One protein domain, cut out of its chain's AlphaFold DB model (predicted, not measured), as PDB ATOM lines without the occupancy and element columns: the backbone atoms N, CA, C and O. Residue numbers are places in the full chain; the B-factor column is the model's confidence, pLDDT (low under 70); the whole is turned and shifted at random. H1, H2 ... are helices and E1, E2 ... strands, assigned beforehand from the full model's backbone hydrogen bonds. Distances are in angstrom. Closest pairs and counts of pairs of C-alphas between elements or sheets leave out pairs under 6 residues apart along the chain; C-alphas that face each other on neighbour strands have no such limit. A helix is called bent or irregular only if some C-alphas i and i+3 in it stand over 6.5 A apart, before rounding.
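Overview. This is residues 4 to 125 of the 125 residues of an uncharacterized protein of Bacillus stratosphericus (UniProt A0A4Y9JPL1). A wall of six strands has helix H1 over one face, with H2 side by side with H1 and little H3 packed on H2; the long link of residues 9 to 25 crosses the opposite face. The 122 printed residues, of mixed class, have three named helices and six named strands, in the order E1 E2 H1 E3 E4 E5 H2 H3 E6. The mixed sheet runs E1 E6 E3 E4 E5 E2. The whole is compact, with a radius of gyration of the C-alphas of 13.1 A and spans of 36 by 29 by 26 A.

Arrangement. Start at E3, residues 50 to 58, E4, residues 63 to 70, and E5, residues 74 to 78: a meander, each strand the antiparallel neighbour of the one before, with N 54 and O 67 2.9 A apart and N 68 and O 75 2.8 A apart. Edge strand E2, residues 26 to 29, is parallel to E5 (N 28 to O 76, 2.9 A). E6, residues 118 to 124, is antiparallel to E3 (N 55 to O 121, 2.8 A) and to edge strand E1, residues 4 to 8 (N 5 to O 122, 2.8 A). H1, residues 33 to 47, is on the sheet at a height of 9.7 A, over E5. E2, H1 and E3 form a split strand-helix-strand unit, E4 and E5 between its strands, with a right-handed crossover. H2, residues 88 to 100, touches H1 at a shallow tilt of 15 degrees, the same way; the closest C-alphas, of Ser 33 and Gly 89, are 5.5 A apart. H2 only grazes the sheet. H3, residues 104 to 107, touches H2 residues 94 to 98 alone, closest at C-alphas 94 and 107, 6.4 A. Every O i to N i+4 pair is within hydrogen-bond range in H2, 9 of 11 in H1; H3 is too short for one.

Along the chain. Find C-alpha 4 at (-24.253, -47.672, 55.536), where E1 begins. E3 runs 23.9 A from C-alpha 50 at (-17.294, -58.900, 50.847), and E6 ends at C-alpha 124, (-20.068, -52.867, 56.230). H1 spans 20.1 A and is only just irregular: C-alphas 42 and 45 are 6.9 A apart.

Size, cuts and confidence. The farthest C-alphas, of Gly 10 and Pro 45, are 36.5 A apart. The printed part has no cut; E1 to E2 is the long link. Look for pLDDT under 70 at residues 30 to 31, 82 to 87 and 113 to 116.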
ATOM      1  N   ILE A   4     -24.596 -48.694  56.525       91.12
ATOM      2  CA  ILE A   4     -24.253 -47.672  55.536       91.12
ATOM      3  C   ILE A   4     -24.021 -46.333  56.233       91.12
ATOM      4  O   ILE A   4     -24.871 -45.860  56.992       91.12
ATOM      5  N   LYS A   5     -22.877 -45.707  55.956       91.19
ATOM      6  CA  LYS A   5     -22.532 -44.358  56.412       91.19
ATOM      7  C   LYS A   5     -22.146 -43.503  55.214       91.19
ATOM      8  O   LYS A   5     -21.198 -43.821  54.507       91.19
ATOM      9  N   GLU A   6     -22.862 -42.405  55.012       88.38
ATOM     10  CA  GLU A   6     -22.485 -41.356  54.064       88.38
ATOM     11  C   GLU A   6     -21.967 -40.155  54.856       88.38
ATOM     12  O   GLU A   6     -22.608 -39.711  55.812       88.38
ATOM     13  N   HIS A   7     -20.804 -39.635  54.475       88.50
ATOM     14  CA  HIS A   7     -20.279 -38.390  55.022       88.50
ATOM     15  C   HIS A   7     -19.623 -37.540  53.934       88.50
ATOM     16  O   HIS A   7     -19.186 -38.042  52.896       88.50
ATOM     17  N   TYR A   8     -19.578 -36.235  54.184       88.31
ATOM     18  CA  TYR A   8     -19.084 -35.232  53.248       88.31
ATOM     19  C   TYR A   8     -17.751 -34.683  53.731       88.31
ATOM     20  O   TYR A   8     -17.546 -34.520  54.936       88.31
ATOM     21  N   LEU A   9     -16.851 -34.414  52.791       86.38
ATOM     22  CA  LEU A   9     -15.527 -33.873  53.079       86.38
ATOM     23  C   LEU A   9     -15.442 -32.431  52.590       86.38
ATOM     24  O   LEU A   9     -16.002 -32.089  51.548       86.38
ATOM     25  N   GLY A  10     -14.702 -31.592  53.314       83.81
ATOM     26  CA  GLY A  10     -14.440 -30.223  52.875       83.81
ATOM     27  C   GLY A  10     -13.479 -30.186  51.685       83.81
ATOM     28  O   GLY A  10     -13.571 -29.302  50.831       83.81
ATOM     29  N   GLN A  11     -12.552 -31.149  51.622       84.38
ATOM     30  CA  GLN A  11     -11.535 -31.264  50.576       84.38
ATOM     31  C   GLN A  11     -11.209 -32.728  50.261       84.38
ATOM     32  O   GLN A  11     -11.313 -33.605  51.110       84.38
ATOM     33  N   GLU A  12     -10.724 -33.004  49.045       82.06
ATOM     34  CA  GLU A  12     -10.324 -34.369  48.658       82.06
ATOM     35  C   GLU A  12      -9.154 -34.924  49.477       82.06
ATOM     36  O   GLU A  12      -9.032 -36.132  49.629       82.06
ATOM     37  N   THR A  13      -8.289 -34.054  50.002       85.12
ATOM     38  CA  THR A  13      -7.116 -34.441  50.798       85.12
ATOM     39  C   THR A  13      -7.493 -34.994  52.165       85.12
ATOM     40  O   THR A  13      -6.650 -35.579  52.834       85.12
ATOM     41  N   GLU A  14      -8.743 -34.801  52.587       88.25
ATOM     42  CA  GLU A  14      -9.294 -35.381  53.811       88.25
ATOM     43  C   GLU A  14      -9.710 -36.844  53.609       88.25
ATOM     44  O   GLU A  14      -9.948 -37.552  54.586       88.25
ATOM     45  N   PHE A  15      -9.788 -37.321  52.359       91.38
ATOM     46  CA  PHE A  15     -10.122 -38.710  52.087       91.38
ATOM     47  C   PHE A  15      -8.969 -39.624  52.496       91.38
ATOM     48  O   PHE A  15      -7.884 -39.585  51.912       91.38
ATOM     49  N   ASN A  16      -9.233 -40.484  53.477       92.62
ATOM     50  CA  ASN A  16      -8.319 -41.532  53.898       92.62
ATOM     51  C   ASN A  16      -8.788 -42.879  53.320       92.62
ATOM     52  O   ASN A  16      -9.810 -43.397  53.777       92.62
ATOM     53  N   PRO A  17      -8.101 -43.444  52.311       94.00
ATOM     54  CA  PRO A  17      -8.504 -44.719  51.732       94.00
ATOM     55  C   PRO A  17      -8.384 -45.853  52.765       94.00
ATOM     56  O   PRO A  17      -7.474 -45.826  53.595       94.00
ATOM     57  N   PRO A  18      -9.260 -46.875  52.713       95.69
ATOM     58  CA  PRO A  18      -9.233 -47.981  53.677       95.69
ATOM     59  C   PRO A  18      -7.966 -48.842  53.551       95.69
ATOM     60  O   PRO A  18      -7.538 -49.483  54.508       95.69
ATOM     61  N   PHE A  19      -7.339 -48.835  52.374       96.31
ATOM     62  CA  PHE A  19      -6.043 -49.445  52.120       96.31
ATOM     63  C   PHE A  19      -5.311 -48.685  51.002       96.31
ATOM     64  O   PHE A  19      -5.961 -48.095  50.132       96.31
ATOM     65  N   PRO A  20      -3.969 -48.686  50.996       94.81
ATOM     66  CA  PRO A  20      -3.195 -48.089  49.917       94.81
ATOM     67  C   PRO A  20      -3.259 -48.964  48.649       94.81
ATOM     68  O   PRO A  20      -3.429 -50.179  48.715       94.81
ATOM     69  N   ILE A  21      -3.164 -48.347  47.466       92.94
ATOM     70  CA  ILE A  21      -3.419 -49.024  46.175       92.94
ATOM     71  C   ILE A  21      -2.452 -50.194  45.920       92.94
ATOM     72  O   ILE A  21      -2.826 -51.166  45.273       92.94
ATOM     73  N   ASP A  22      -1.230 -50.134  46.443       94.56
ATOM     74  CA  ASP A  22      -0.231 -51.204  46.351       94.56
ATOM     75  C   ASP A  22      -0.606 -52.467  47.143       94.56
ATOM     76  O   ASP A  22      -0.108 -53.550  46.841       94.56
ATOM     77  N   GLU A  23      -1.532 -52.364  48.099       95.62
ATOM     78  CA  GLU A  23      -2.133 -53.517  48.773       95.62
ATOM     79  C   GLU A  23      -3.310 -54.132  47.993       95.62
ATOM     80  O   GLU A  23      -3.808 -55.199  48.369       95.62
ATOM     81  N   ALA A  24      -3.774 -53.496  46.911       96.00
ATOM     82  CA  ALA A  24      -4.847 -54.037  46.089       96.00
ATOM     83  C   ALA A  24      -4.379 -55.309  45.365       96.00
ATOM     84  O   ALA A  24      -3.445 -55.305  44.566       96.00
ATOM     85  N   SER A  25      -5.081 -56.415  45.600       95.88
ATOM     86  CA  SER A  25      -4.864 -57.674  44.882       95.88
ATOM     87  C   SER A  25      -5.360 -57.596  43.438       95.88
ATOM     88  O   SER A  25      -4.854 -58.298  42.565       95.88
ATOM     89  N   ILE A  26      -6.396 -56.788  43.201       94.56
ATOM     90  CA  ILE A  26      -7.026 -56.598  41.896       94.56
ATOM     91  C   ILE A  26      -7.279 -55.105  41.710       94.56
ATOM     92  O   ILE A  26      -7.803 -54.444  42.607       94.56
ATOM     93  N   ILE A  27      -6.933 -54.594  40.532       94.69
ATOM     94  CA  ILE A  27      -7.163 -53.206  40.142       94.69
ATOM     95  C   ILE A  27      -7.997 -53.191  38.860       94.69
ATOM     96  O   ILE A  27      -7.648 -53.853  37.882       94.69
ATOM     97  N   ILE A  28      -9.098 -52.439  38.866       91.81
ATOM     98  CA  ILE A  28      -9.913 -52.143  37.685       91.81
ATOM     99  C   ILE A  28      -9.717 -50.661  37.358       91.81
ATOM    100  O   ILE A  28     -10.070 -49.809  38.167       91.81
ATOM    101  N   GLN A  29      -9.159 -50.359  36.188       87.75
ATOM    102  CA  GLN A  29      -8.823 -49.001  35.749       87.75
ATOM    103  C   GLN A  29      -9.377 -48.723  34.345       87.75
ATOM    104  O   GLN A  29      -9.423 -49.621  33.506       87.75
ATOM    105  N   GLU A  30      -9.768 -47.467  34.101       67.62
ATOM    106  CA  GLU A  30     -10.003 -46.882  32.765       67.62
ATOM    107  C   GLU A  30     -11.060 -47.576  31.880       67.62
ATOM    108  O   GLU A  30     -11.039 -47.489  30.650       67.62
ATOM    109  N   LEU A  31     -12.047 -48.230  32.489       65.25
ATOM    110  CA  LEU A  31     -13.195 -48.786  31.776       65.25
ATOM    111  C   LEU A  31     -14.388 -47.816  31.828       65.25
ATOM    112  O   LEU A  31     -14.653 -47.173  32.843       65.25
ATOM    113  N   GLY A  32     -15.174 -47.745  30.746       82.94
ATOM    114  CA  GLY A  32     -16.482 -47.076  30.780       82.94
ATOM    115  C   GLY A  32     -17.403 -47.707  31.835       82.94
ATOM    116  O   GLY A  32     -17.207 -48.866  32.213       82.94
ATOM    117  N   SER A  33     -18.420 -46.980  32.310       87.56
ATOM    118  CA  SER A  33     -19.206 -47.392  33.485       87.56
ATOM    119  C   SER A  33     -19.815 -48.789  33.363       87.56
ATOM    120  O   SER A  33     -19.706 -49.604  34.278       87.56
ATOM    121  N   GLN A  34     -20.378 -49.112  32.195       88.38
ATOM    122  CA  GLN A  34     -20.953 -50.434  31.941       88.38
ATOM    123  C   GLN A  34     -19.893 -51.544  31.910       88.38
ATOM    124  O   GLN A  34     -20.118 -52.626  32.448       88.38
ATOM    125  N   SER A  35     -18.733 -51.292  31.299       89.62
ATOM    126  CA  SER A  35     -17.640 -52.270  31.246       89.62
ATOM    127  C   SER A  35     -17.047 -52.518  32.631       89.62
ATOM    128  O   SER A  35     -16.808 -53.670  32.990       89.62
ATOM    129  N   THR A  36     -16.890 -51.457  33.429       91.75
ATOM    130  CA  THR A  36     -16.468 -51.546  34.834       91.75
ATOM    131  C   THR A  36     -17.448 -52.388  35.638       91.75
ATOM    132  O   THR A  36     -17.034 -53.331  36.306       91.75
ATOM    133  N   LEU A  37     -18.750 -52.098  35.528       92.69
ATOM    134  CA  LEU A  37     -19.798 -52.859  36.204       92.69
ATOM    135  C   LEU A  37     -19.763 -54.338  35.814       92.69
ATOM    136  O   LEU A  37     -19.740 -55.199  36.689       92.69
ATOM    137  N   ASN A  38     -19.735 -54.638  34.515       92.56
ATOM    138  CA  ASN A  38     -19.727 -56.016  34.026       92.56
ATOM    139  C   ASN A  38     -18.532 -56.798  34.579       92.56
ATOM    140  O   ASN A  38     -18.687 -57.941  35.007       92.56
ATOM    141  N   PHE A  39     -17.350 -56.180  34.597       92.38
ATOM    142  CA  PHE A  39     -16.146 -56.815  35.113       92.38
ATOM    143  C   PHE A  39     -16.203 -56.998  36.636       92.38
ATOM    144  O   PHE A  39     -15.938 -58.094  37.131       92.38
ATOM    145  N   ALA A  40     -16.625 -55.968  37.375       93.06
ATOM    146  CA  ALA A  40     -16.780 -56.032  38.826       93.06
ATOM    147  C   ALA A  40     -17.786 -57.122  39.245       93.06
ATOM    148  O   ALA A  40     -17.484 -57.928  40.121       93.06
ATOM    149  N   LEU A  41     -18.937 -57.216  38.566       93.94
ATOM    150  CA  LEU A  41     -19.936 -58.263  38.806       93.94
ATOM    151  C   LEU A  41     -19.406 -59.663  38.477       93.94
ATOM    152  O   LEU A  41     -19.649 -60.604  39.232       93.94
ATOM    153  N   ALA A  42     -18.660 -59.816  37.380       94.06
ATOM    154  CA  ALA A  42     -18.069 -61.100  37.002       94.06
ATOM    155  C   ALA A  42     -17.011 -61.588  38.011       94.06
ATOM    156  O   ALA A  42     -16.791 -62.796  38.139       94.06
ATOM    157  N   LEU A  43     -16.374 -60.665  38.739       92.81
ATOM    158  CA  LEU A  43     -15.405 -60.977  39.787       92.81
ATOM    159  C   LEU A  43     -16.050 -61.395  41.112       92.81
ATOM    160  O   LEU A  43     -15.428 -62.175  41.835       92.81
ATOM    161  N   LEU A  44     -17.270 -60.943  41.430       91.25
ATOM    162  CA  LEU A  44     -17.925 -61.214  42.721       91.25
ATOM    163  C   LEU A  44     -17.867 -62.694  43.153       91.25
ATOM    164  O   LEU A  44     -17.421 -62.957  44.271       91.25
ATOM    165  N   PRO A  45     -18.174 -63.690  42.290       90.88
ATOM    166  CA  PRO A  45     -18.113 -65.101  42.684       90.88
ATOM    167  C   PRO A  45     -16.704 -65.600  43.045       90.88
ATOM    168  O   PRO A  45     -16.559 -66.674  43.624       90.88
ATOM    169  N   LYS A  46     -15.652 -64.871  42.651       91.62
ATOM    170  CA  LYS A  46     -14.242 -65.204  42.912       91.62
ATOM    171  C   LYS A  46     -13.671 -64.465  44.120       91.62
ATOM    172  O   LYS A  46     -12.753 -64.986  44.751       91.62
ATOM    173  N   LEU A  47     -14.208 -63.289  44.439       89.06
ATOM    174  CA  LEU A  47     -13.754 -62.452  45.551       89.06
ATOM    175  C   LEU A  47     -14.120 -63.041  46.923       89.06
ATOM    176  O   LEU A  47     -13.415 -62.793  47.904       89.06
ATOM    177  N   GLY A  48     -15.170 -63.865  46.972       88.25
ATOM    178  CA  GLY A  48     -15.710 -64.419  48.210       88.25
ATOM    179  C   GLY A  48     -16.618 -63.423  48.930       88.25
ATOM    180  O   GLY A  48     -17.202 -62.544  48.305       88.25
ATOM    181  N   GLU A  49     -16.747 -63.586  50.244       91.56
ATOM    182  CA  GLU A  49     -17.563 -62.712  51.090       91.56
ATOM    183  C   GLU A  49     -16.936 -61.318  51.199       91.56
ATOM    184  O   GLU A  49     -15.821 -61.165  51.708       91.56
ATOM    185  N   ILE A  50     -17.654 -60.312  50.695       95.00
ATOM    186  CA  ILE A  50     -17.294 -58.900  50.847       95.00
ATOM    187  C   ILE A  50     -17.628 -58.482  52.274       95.00
ATOM    188  O   ILE A  50     -18.740 -58.719  52.732       95.00
ATOM    189  N   THR A  51     -16.673 -57.848  52.949       95.31
ATOM    190  CA  THR A  51     -16.833 -57.356  54.321       95.31
ATOM    191  C   THR A  51     -17.049 -55.848  54.348       95.31
ATOM    192  O   THR A  51     -17.872 -55.368  55.122       95.31
ATOM    193  N   HIS A  52     -16.335 -55.098  53.497       96.69
ATOM    194  CA  HIS A  52     -16.424 -53.638  53.441       96.69
ATOM    195  C   HIS A  52     -16.375 -53.106  52.009       96.69
ATOM    196  O   HIS A  52     -15.685 -53.646  51.140       96.69
ATOM    197  N   ILE A  53     -17.101 -52.015  51.769       96.56
ATOM    198  CA  ILE A  53     -17.030 -51.218  50.546       96.56
ATOM    199  C   ILE A  53     -16.889 -49.749  50.943       96.56
ATOM    200  O   ILE A  53     -17.740 -49.220  51.658       96.56
ATOM    201  N   THR A  54     -15.864 -49.075  50.428       96.06
ATOM    202  CA  THR A  54     -15.694 -47.623  50.551       96.06
ATOM    203  C   THR A  54     -15.733 -47.004  49.164       96.06
ATOM    204  O   THR A  54     -14.871 -47.269  48.329       96.06
ATOM    205  N   HIS A  55     -16.723 -46.159  48.907       92.94
ATOM    206  CA  HIS A  55     -16.858 -45.426  47.657       92.94
ATOM    207  C   HIS A  55     -16.610 -43.942  47.894       92.94
ATOM    208  O   HIS A  55     -17.376 -43.270  48.581       92.94
ATOM    209  N   PHE A  56     -15.534 -43.435  47.310       91.00
ATOM    210  CA  PHE A  56     -15.180 -42.028  47.314       91.00
ATOM    211  C   PHE A  56     -15.627 -41.363  46.020       91.00
ATOM    212  O   PHE A  56     -15.328 -41.835  44.919       91.00
ATOM    213  N   ARG A  57     -16.284 -40.218  46.170       86.56
ATOM    214  CA  ARG A  57     -16.712 -39.337  45.094       86.56
ATOM    215  C   ARG A  57     -16.064 -37.972  45.270       86.56
ATOM    216  O   ARG A  57     -16.228 -37.352  46.312       86.56
ATOM    217  N   ASN A  58     -15.433 -37.473  44.214       84.19
ATOM    218  CA  ASN A  58     -15.068 -36.071  44.051       84.19
ATOM    219  C   ASN A  58     -15.609 -35.563  42.707       84.19
ATOM    220  O   ASN A  58     -14.985 -35.726  41.652       84.19
ATOM    221  N   GLY A  59     -16.778 -34.933  42.763       75.44
ATOM    222  CA  GLY A  59     -17.486 -34.380  41.620       75.44
ATOM    223  C   GLY A  59     -16.755 -33.209  40.957       75.44
ATOM    224  O   GLY A  59     -16.707 -33.148  39.728       75.44
ATOM    225  N   HIS A  60     -16.057 -32.368  41.728       76.12
ATOM    226  CA  HIS A  60     -15.263 -31.261  41.182       76.12
ATOM    227  C   HIS A  60     -14.170 -31.721  40.216       76.12
ATOM    228  O   HIS A  60     -13.905 -31.058  39.214       76.12
ATOM    229  N   LYS A  61     -13.517 -32.848  40.520       74.44
ATOM    230  CA  LYS A  61     -12.421 -33.389  39.703       74.44
ATOM    231  C   LYS A  61     -12.830 -34.577  38.838       74.44
ATOM    232  O   LYS A  61     -11.965 -35.141  38.174       74.44
ATOM    233  N   ALA A  62     -14.109 -34.962  38.863       74.44
ATOM    234  CA  ALA A  62     -14.609 -36.197  38.262       74.44
ATOM    235  C   ALA A  62     -13.754 -37.425  38.644       74.44
ATOM    236  O   ALA A  62     -13.485 -38.293  37.814       74.44
ATOM    237  N   ARG A  63     -13.299 -37.470  39.903       77.44
ATOM    238  CA  ARG A  63     -12.496 -38.565  40.455       77.44
ATOM    239  C   ARG A  63     -13.371 -39.419  41.341       77.44
ATOM    240  O   ARG A  63     -14.053 -38.900  42.224       77.44
ATOM    241  N   PHE A  64     -13.327 -40.721  41.115       86.06
ATOM    242  CA  PHE A  64     -14.159 -41.658  41.840       86.06
ATOM    243  C   PHE A  64     -13.368 -42.916  42.111       86.06
ATOM    244  O   PHE A  64     -12.778 -43.471  41.195       86.06
ATOM    245  N   HIS A  65     -13.377 -43.372  43.351       91.75
ATOM    246  CA  HIS A  65     -12.634 -44.555  43.747       91.75
ATOM    247  C   HIS A  65     -13.559 -45.483  44.519       91.75
ATOM    248  O   HIS A  65     -14.258 -45.037  45.424       91.75
ATOM    249  N   THR A  66     -13.560 -46.769  44.186       94.62
ATOM    250  CA  THR A  66     -14.269 -47.782  44.975       94.62
ATOM    251  C   THR A  66     -13.270 -48.794  45.494       94.62
ATOM    252  O   THR A  66     -12.556 -49.431  44.725       94.62
ATOM    253  N   TYR A  67     -13.235 -48.940  46.806       96.69
ATOM    254  CA  TYR A  67     -12.432 -49.907  47.529       96.69
ATOM    255  C   TYR A  67     -13.373 -51.001  48.015       96.69
ATOM    256  O   TYR A  67     -14.422 -50.707  48.583       96.69
ATOM    257  N   VAL A  68     -13.019 -52.252  47.760       96.69
ATOM    258  CA  VAL A  68     -13.799 -53.421  48.158       96.69
ATOM    259  C   VAL A  68     -12.870 -54.365  48.898       96.69
ATOM    260  O   VAL A  68     -11.860 -54.814  48.355       96.69
ATOM    261  N   GLU A  69     -13.216 -54.672  50.138       96.81
ATOM    262  CA  GLU A  69     -12.476 -55.593  50.988       96.81
ATOM    263  C   GLU A  69     -13.266 -56.885  51.143       96.81
ATOM    264  O   GLU A  69     -14.461 -56.884  51.448       96.81
ATOM    265  N   THR A  70     -12.587 -58.006  50.934       94.56
ATOM    266  CA  THR A  70     -13.089 -59.336  51.277       94.56
ATOM    267  C   THR A  70     -12.180 -59.970  52.314       94.56
ATOM    268  O   THR A  70     -11.107 -59.456  52.628       94.56
ATOM    269  N   VAL A  71     -12.561 -61.143  52.818       90.50
ATOM    270  CA  VAL A  71     -11.704 -61.921  53.732       90.50
ATOM    271  C   VAL A  71     -10.316 -62.213  53.131       90.50
ATOM    272  O   VAL A  71      -9.358 -62.430  53.870       90.50
ATOM    273  N   ARG A  72     -10.191 -62.263  51.795       90.50
ATOM    274  CA  ARG A  72      -8.969 -62.721  51.107       90.50
ATOM    275  C   ARG A  72      -8.358 -61.719  50.138       90.50
ATOM    276  O   ARG A  72      -7.184 -61.870  49.816       90.50
ATOM    277  N   TYR A  73      -9.132 -60.762  49.642       94.62
ATOM    278  CA  TYR A  73      -8.706 -59.884  48.561       94.62
ATOM    279  C   TYR A  73      -9.071 -58.438  48.852       94.62
ATOM    280  O   TYR A  73     -10.107 -58.143  49.446       94.62
ATOM    281  N   LYS A  74      -8.228 -57.544  48.348       96.38
ATOM    282  CA  LYS A  74      -8.506 -56.114  48.258       96.38
ATOM    283  C   LYS A  74      -8.679 -55.761  46.789       96.38
ATOM    284  O   LYS A  74      -7.790 -56.027  45.981       96.38
ATOM    285  N   LEU A  75      -9.836 -55.224  46.429       95.81
ATOM    286  CA  LEU A  75     -10.154 -54.786  45.077       95.81
ATOM    287  C   LEU A  75     -10.247 -53.263  45.063       95.81
ATOM    288  O   LEU A  75     -11.022 -52.672  45.810       95.81
ATOM    289  N   PHE A  76      -9.483 -52.645  44.174       96.12
ATOM    290  CA  PHE A  76      -9.538 -51.217  43.910       96.12
ATOM    291  C   PHE A  76     -10.122 -50.960  42.520       96.12
ATOM    292  O   PHE A  76      -9.724 -51.585  41.536       96.12
ATOM    293  N   ILE A  77     -11.077 -50.042  42.441       93.88
ATOM    294  CA  ILE A  77     -11.714 -49.605  41.201       93.88
ATOM    295  C   ILE A  77     -11.481 -48.106  41.068       93.88
ATOM    296  O   ILE A  77     -11.963 -47.323  41.888       93.88
ATOM    297  N   ASP A  78     -10.759 -47.729  40.023       90.62
ATOM    298  CA  ASP A  78     -10.449 -46.348  39.682       90.62
ATOM    299  C   ASP A  78     -11.395 -45.865  38.575       90.62
ATOM    300  O   ASP A  78     -11.289 -46.255  37.408       90.62
ATOM    301  N   GLY A  79     -12.375 -45.053  38.960       84.56
ATOM    302  CA  GLY A  79     -13.441 -44.568  38.092       84.56
ATOM    303  C   GLY A  79     -14.553 -45.591  37.851       84.56
ATOM    304  O   GLY A  79     -14.804 -46.481  38.664       84.56
ATOM    305  N   GLY A  80     -15.274 -45.418  36.736       79.06
ATOM    306  CA  GLY A  80     -16.241 -46.370  36.168       79.06
ATOM    307  C   GLY A  80     -17.545 -46.575  36.952       79.06
ATOM    308  O   GLY A  80     -18.634 -46.478  36.398       79.06
ATOM    309  N   LEU A  81     -17.478 -46.813  38.259       81.06
ATOM    310  CA  LEU A  81     -18.654 -46.909  39.126       81.06
ATOM    311  C   LEU A  81     -19.155 -45.543  39.594       81.06
ATOM    312  O   LEU A  81     -20.185 -45.450  40.235       81.06
ATOM    313  N   ALA A  82     -18.502 -44.448  39.236       68.06
ATOM    314  CA  ALA A  82     -19.144 -43.148  39.288       68.06
ATOM    315  C   ALA A  82     -18.629 -42.294  38.129       68.06
ATOM    316  O   ALA A  82     -17.458 -42.336  37.768       68.06
ATOM    317  N   SER A  83     -19.549 -41.604  37.463       55.81
ATOM    318  CA  SER A  83     -19.267 -40.698  36.363       55.81
ATOM    319  C   SER A  83     -20.071 -39.441  36.627       55.81
ATOM    320  O   SER A  83     -21.265 -39.503  36.941       55.81
ATOM    321  N   ASN A  84     -19.409 -38.297  36.501       52.72
ATOM    322  CA  ASN A  84     -20.112 -37.038  36.342       52.72
ATOM    323  C   ASN A  84     -20.536 -36.917  34.878       52.72
ATOM    324  O   ASN A  84     -19.782 -37.289  33.985       52.72
ATOM    325  N   TYR A  85     -21.749 -36.396  34.677       40.12
ATOM    326  CA  TYR A  85     -22.586 -36.415  33.469       40.12
ATOM    327  C   TYR A  85     -23.449 -37.679  33.290       40.12
ATOM    328  O   TYR A  85     -22.978 -38.766  32.978       40.12
ATOM    329  N   GLY A  86     -24.764 -37.506  33.477       51.44
ATOM    330  CA  GLY A  86     -25.808 -38.438  33.021       51.44
ATOM    331  C   GLY A  86     -26.343 -39.451  34.041       51.44
ATOM    332  O   GLY A  86     -27.379 -40.064  33.790       51.44
ATOM    333  N   GLY A  87     -25.690 -39.620  35.197       64.94
ATOM    334  CA  GLY A  87     -26.124 -40.561  36.241       64.94
ATOM    335  C   GLY A  87     -25.769 -42.031  35.974       64.94
ATOM    336  O   GLY A  87     -26.178 -42.900  36.740       64.94
ATOM    337  N   GLU A  88     -25.006 -42.329  34.920       77.81
ATOM    338  CA  GLU A  88     -24.629 -43.701  34.561       77.81
ATOM    339  C   GLU A  88     -23.703 -44.349  35.582       77.81
ATOM    340  O   GLU A  88     -23.943 -45.488  35.965       77.81
ATOM    341  N   GLY A  89     -22.691 -43.634  36.079       78.94
ATOM    342  CA  GLY A  89     -21.829 -44.188  37.116       78.94
ATOM    343  C   GLY A  89     -22.582 -44.436  38.426       78.94
ATOM    344  O   GLY A  89     -22.559 -45.549  38.924       78.94
ATOM    345  N   GLY A  90     -23.372 -43.477  38.922       81.81
ATOM    346  CA  GLY A  90     -24.205 -43.705  40.115       81.81
ATOM    347  C   GLY A  90     -25.164 -44.897  39.966       81.81
ATOM    348  O   GLY A  90     -25.353 -45.665  40.909       81.81
ATOM    349  N   ARG A  91     -25.726 -45.111  38.765       86.31
ATOM    350  CA  ARG A  91     -26.501 -46.322  38.442       86.31
ATOM    351  C   ARG A  91     -25.626 -47.573  38.436       86.31
ATOM    352  O   ARG A  91     -26.054 -48.582  38.980       86.31
ATOM    353  N   ALA A  92     -24.422 -47.510  37.870       89.75
ATOM    354  CA  ALA A  92     -23.474 -48.616  37.868       89.75
ATOM    355  C   ALA A  92     -23.054 -49.004  39.292       89.75
ATOM    356  O   ALA A  92     -23.102 -50.183  39.625       89.75
ATOM    357  N   PHE A  93     -22.736 -48.045  40.166       90.88
ATOM    358  CA  PHE A  93     -22.458 -48.337  41.570       90.88
ATOM    359  C   PHE A  93     -23.675 -48.922  42.282       90.88
ATOM    360  O   PHE A  93     -23.544 -49.960  42.920       90.88
ATOM    361  N   LYS A  94     -24.880 -48.360  42.095       91.50
ATOM    362  CA  LYS A  94     -26.111 -48.971  42.625       91.50
ATOM    363  C   LYS A  94     -26.262 -50.422  42.152       91.50
ATOM    364  O   LYS A  94     -26.478 -51.306  42.971       91.50
ATOM    365  N   SER A  95     -26.118 -50.691  40.854       93.12
ATOM    366  CA  SER A  95     -26.190 -52.047  40.294       93.12
ATOM    367  C   SER A  95     -25.110 -52.975  40.843       93.12
ATOM    368  O   SER A  95     -25.386 -54.150  41.066       93.12
ATOM    369  N   PHE A  96     -23.907 -52.461  41.094       94.31
ATOM    370  CA  PHE A  96     -22.848 -53.212  41.754       94.31
ATOM    371  C   PHE A  96     -23.262 -53.606  43.178       94.31
ATOM    372  O   PHE A  96     -23.208 -54.785  43.503       94.31
ATOM    373  N   LEU A  97     -23.764 -52.667  43.988       94.12
ATOM    374  CA  LEU A  97     -24.231 -52.941  45.354       94.12
ATOM    375  C   LEU A  97     -25.394 -53.945  45.398       94.12
ATOM    376  O   LEU A  97     -25.402 -54.842  46.239       94.12
ATOM    377  N   LEU A  98     -26.332 -53.849  44.451       94.31
ATOM    378  CA  LEU A  98     -27.387 -54.855  44.276       94.31
ATOM    379  C   LEU A  98     -26.796 -56.233  43.942       94.31
ATOM    380  O   LEU A  98     -27.244 -57.243  44.474       94.31
ATOM    381  N   GLY A  99     -25.770 -56.280  43.087       92.75
ATOM    382  CA  GLY A  99     -25.054 -57.510  42.741       92.75
ATOM    383  C   GLY A  99     -24.275 -58.122  43.909       92.75
ATOM    384  O   GLY A  99     -24.147 -59.341  43.977       92.75
ATOM    385  N   VAL A 100     -23.805 -57.295  44.847       93.12
ATOM    386  CA  VAL A 100     -23.213 -57.737  46.123       93.12
ATOM    387  C   VAL A 100     -24.270 -58.338  47.064       93.12
ATOM    388  O   VAL A 100     -23.930 -59.119  47.948       93.12
ATOM    389  N   GLY A 101     -25.553 -58.042  46.843       92.75
ATOM    390  CA  GLY A 101     -26.672 -58.557  47.635       92.75
ATOM    391  C   GLY A 101     -27.246 -57.555  48.634       92.75
ATOM    392  O   GLY A 101     -28.022 -57.950  49.503       92.75
ATOM    393  N   ILE A 102     -26.894 -56.270  48.524       92.62
ATOM    394  CA  ILE A 102     -27.494 -55.218  49.347       92.62
ATOM    395  C   ILE A 102     -28.897 -54.903  48.805       92.62
ATOM    396  O   ILE A 102     -29.028 -54.669  47.599       92.62
ATOM    397  N   PRO A 103     -29.946 -54.886  49.647       91.75
ATOM    398  CA  PRO A 103     -31.306 -54.593  49.206       91.75
ATOM    399  C   PRO A 103     -31.450 -53.209  48.559       91.75
ATOM    400  O   PRO A 103     -30.772 -52.249  48.932       91.75
ATOM    401  N   GLU A 104     -32.366 -53.082  47.596       90.38
ATOM    402  CA  GLU A 104     -32.552 -51.839  46.836       90.38
ATOM    403  C   GLU A 104     -32.961 -50.656  47.720       90.38
ATOM    404  O   GLU A 104     -32.515 -49.526  47.493       90.38
ATOM    405  N   GLU A 105     -33.781 -50.909  48.738       89.81
ATOM    406  CA  GLU A 105     -34.222 -49.919  49.712       89.81
ATOM    407  C   GLU A 105     -33.046 -49.255  50.443       89.81
ATOM    408  O   GLU A 105     -33.071 -48.037  50.640       89.81
ATOM    409  N   GLU A 106     -31.990 -50.017  50.745       87.62
ATOM    410  CA  GLU A 106     -30.804 -49.544  51.465       87.62
ATOM    411  C   GLU A 106     -29.905 -48.669  50.574       87.62
ATOM    412  O   GLU A 106     -29.268 -47.745  51.069       87.62
ATOM    413  N   VAL A 107     -29.889 -48.890  49.253       86.69
ATOM    414  CA  VAL A 107     -28.965 -48.214  48.313       86.69
ATOM    415  C   VAL A 107     -29.645 -47.226  47.364       86.69
ATOM    416  O   VAL A 107     -29.012 -46.645  46.481       86.69
ATOM    417  N   SER A 108     -30.944 -46.985  47.538       82.31
ATOM    418  CA  SER A 108     -31.723 -46.060  46.704       82.31
ATOM    419  C   SER A 108     -31.231 -44.601  46.755       82.31
ATOM    420  O   SER A 108     -31.477 -43.828  45.822       82.31
ATOM    421  N   PHE A 109     -30.516 -44.220  47.819       81.12
ATOM    422  CA  PHE A 109     -29.936 -42.885  47.991       81.12
ATOM    423  C   PHE A 109     -28.721 -42.640  47.084       81.12
ATOM    424  O   PHE A 109     -28.493 -41.501  46.694       81.12
ATOM    425  N   VAL A 110     -27.993 -43.689  46.684       79.44
ATOM    426  CA  VAL A 110     -26.718 -43.605  45.942       79.44
ATOM    427  C   VAL A 110     -26.846 -42.837  44.624       79.44
ATOM    428  O   VAL A 110     -25.924 -42.153  44.184       79.44
ATOM    429  N   THR A 111     -28.009 -42.921  43.980       74.75
ATOM    430  CA  THR A 111     -28.289 -42.217  42.720       74.75
ATOM    431  C   THR A 111     -28.777 -40.778  42.910       74.75
ATOM    432  O   THR A 111     -29.066 -40.106  41.921       74.75
ATOM    433  N   ARG A 112     -28.928 -40.300  44.152       72.81
ATOM    434  CA  ARG A 112     -29.389 -38.940  44.455       72.81
ATOM    435  C   ARG A 112     -28.191 -38.003  44.552       72.81
ATOM    436  O   ARG A 112     -27.200 -38.292  45.218       72.81
ATOM    437  N   TYR A 113     -28.287 -36.871  43.865       65.75
ATOM    438  CA  TYR A 113     -27.334 -35.787  44.043       65.75
ATOM    439  C   TYR A 113     -27.779 -34.933  45.231       65.75
ATOM    440  O   TYR A 113     -28.862 -34.350  45.192       65.75
ATOM    441  N   ASN A 114     -26.944 -34.860  46.265       63.16
ATOM    442  CA  ASN A 114     -27.272 -34.175  47.518       63.16
ATOM    443  C   ASN A 114     -26.686 -32.751  47.597       63.16
ATOM    444  O   ASN A 114     -26.729 -32.139  48.655       63.16
ATOM    445  N   GLY A 115     -26.134 -32.213  46.501       61.62
ATOM    446  CA  GLY A 115     -25.495 -30.887  46.483       61.62
ATOM    447  C   GLY A 115     -24.027 -30.882  46.915       61.62
ATOM    448  O   GLY A 115     -23.326 -29.918  46.631       61.62
ATOM    449  N   GLU A 116     -23.568 -31.966  47.541       64.94
ATOM    450  CA  GLU A 116     -22.203 -32.122  48.039       64.94
ATOM    451  C   GLU A 116     -21.308 -32.848  47.028       64.94
ATOM    452  O   GLU A 116     -21.601 -33.959  46.554       64.94
ATOM    453  N   GLU A 117     -20.192 -32.200  46.714       74.19
ATOM    454  CA  GLU A 117     -19.298 -32.567  45.616       74.19
ATOM    455  C   GLU A 117     -18.233 -33.578  46.055       74.19
ATOM    456  O   GLU A 117     -17.811 -34.397  45.241       74.19
ATOM    457  N   VAL A 118     -17.845 -33.594  47.337       85.38
ATOM    458  CA  VAL A 118     -16.902 -34.578  47.891       85.38
ATOM    459  C   VAL A 118     -17.585 -35.413  48.971       85.38
ATOM    460  O   VAL A 118     -17.976 -34.898  50.014       85.38
ATOM    461  N   ALA A 119     -17.742 -36.710  48.715       86.69
ATOM    462  CA  ALA A 119     -18.471 -37.620  49.591       86.69
ATOM    463  C   ALA A 119     -17.783 -38.981  49.697       86.69
ATOM    464  O   ALA A 119     -17.137 -39.445  48.753       86.69
ATOM    465  N   VAL A 120     -17.972 -39.633  50.839       90.00
ATOM    466  CA  VAL A 120     -17.544 -41.006  51.100       90.00
ATOM    467  C   VAL A 120     -18.758 -41.806  51.554       90.00
ATOM    468  O   VAL A 120     -19.480 -41.396  52.462       90.00
ATOM    469  N   ILE A 121     -18.973 -42.952  50.915       90.31
ATOM    470  CA  ILE A 121     -19.982 -43.936  51.301       90.31
ATOM    471  C   ILE A 121     -19.244 -45.172  51.799       90.31
ATOM    472  O   ILE A 121     -18.521 -45.811  51.037       90.31
ATOM    473  N   GLU A 122     -19.436 -45.507  53.068       93.00
ATOM    474  CA  GLU A 122     -18.883 -46.697  53.706       93.00
ATOM    475  C   GLU A 122     -20.002 -47.696  53.975       93.00
ATOM    476  O   GLU A 122     -21.056 -47.341  54.508       93.00
ATOM    477  N   ILE A 123     -19.769 -48.948  53.606       93.38
ATOM    478  CA  ILE A 123     -20.724 -50.041  53.740       93.38
ATOM    479  C   ILE A 123     -20.005 -51.203  54.411       93.38
ATOM    480  O   ILE A 123     -19.041 -51.720  53.851       93.38
ATOM    481  N   ALA A 124     -20.484 -51.623  55.580       93.44
ATOM    482  CA  ALA A 124     -20.068 -52.867  56.230       93.44
ATOM    483  C   ALA A 124     -21.169 -53.927  56.072       93.44
ATOM    484  O   ALA A 124     -22.347 -53.608  56.278       93.44
ATOM    485  N   LEU A 125     -20.791 -55.149  55.687       89.50
ATOM    486  CA  LEU A 125     -21.699 -56.260  55.363       89.50
ATOM    487  C   LEU A 125     -21.695 -57.368  56.418       89.50
ATOM    488  O   LEU A 125     -20.623 -57.621  57.011       89.50
TER     489      LEU A 125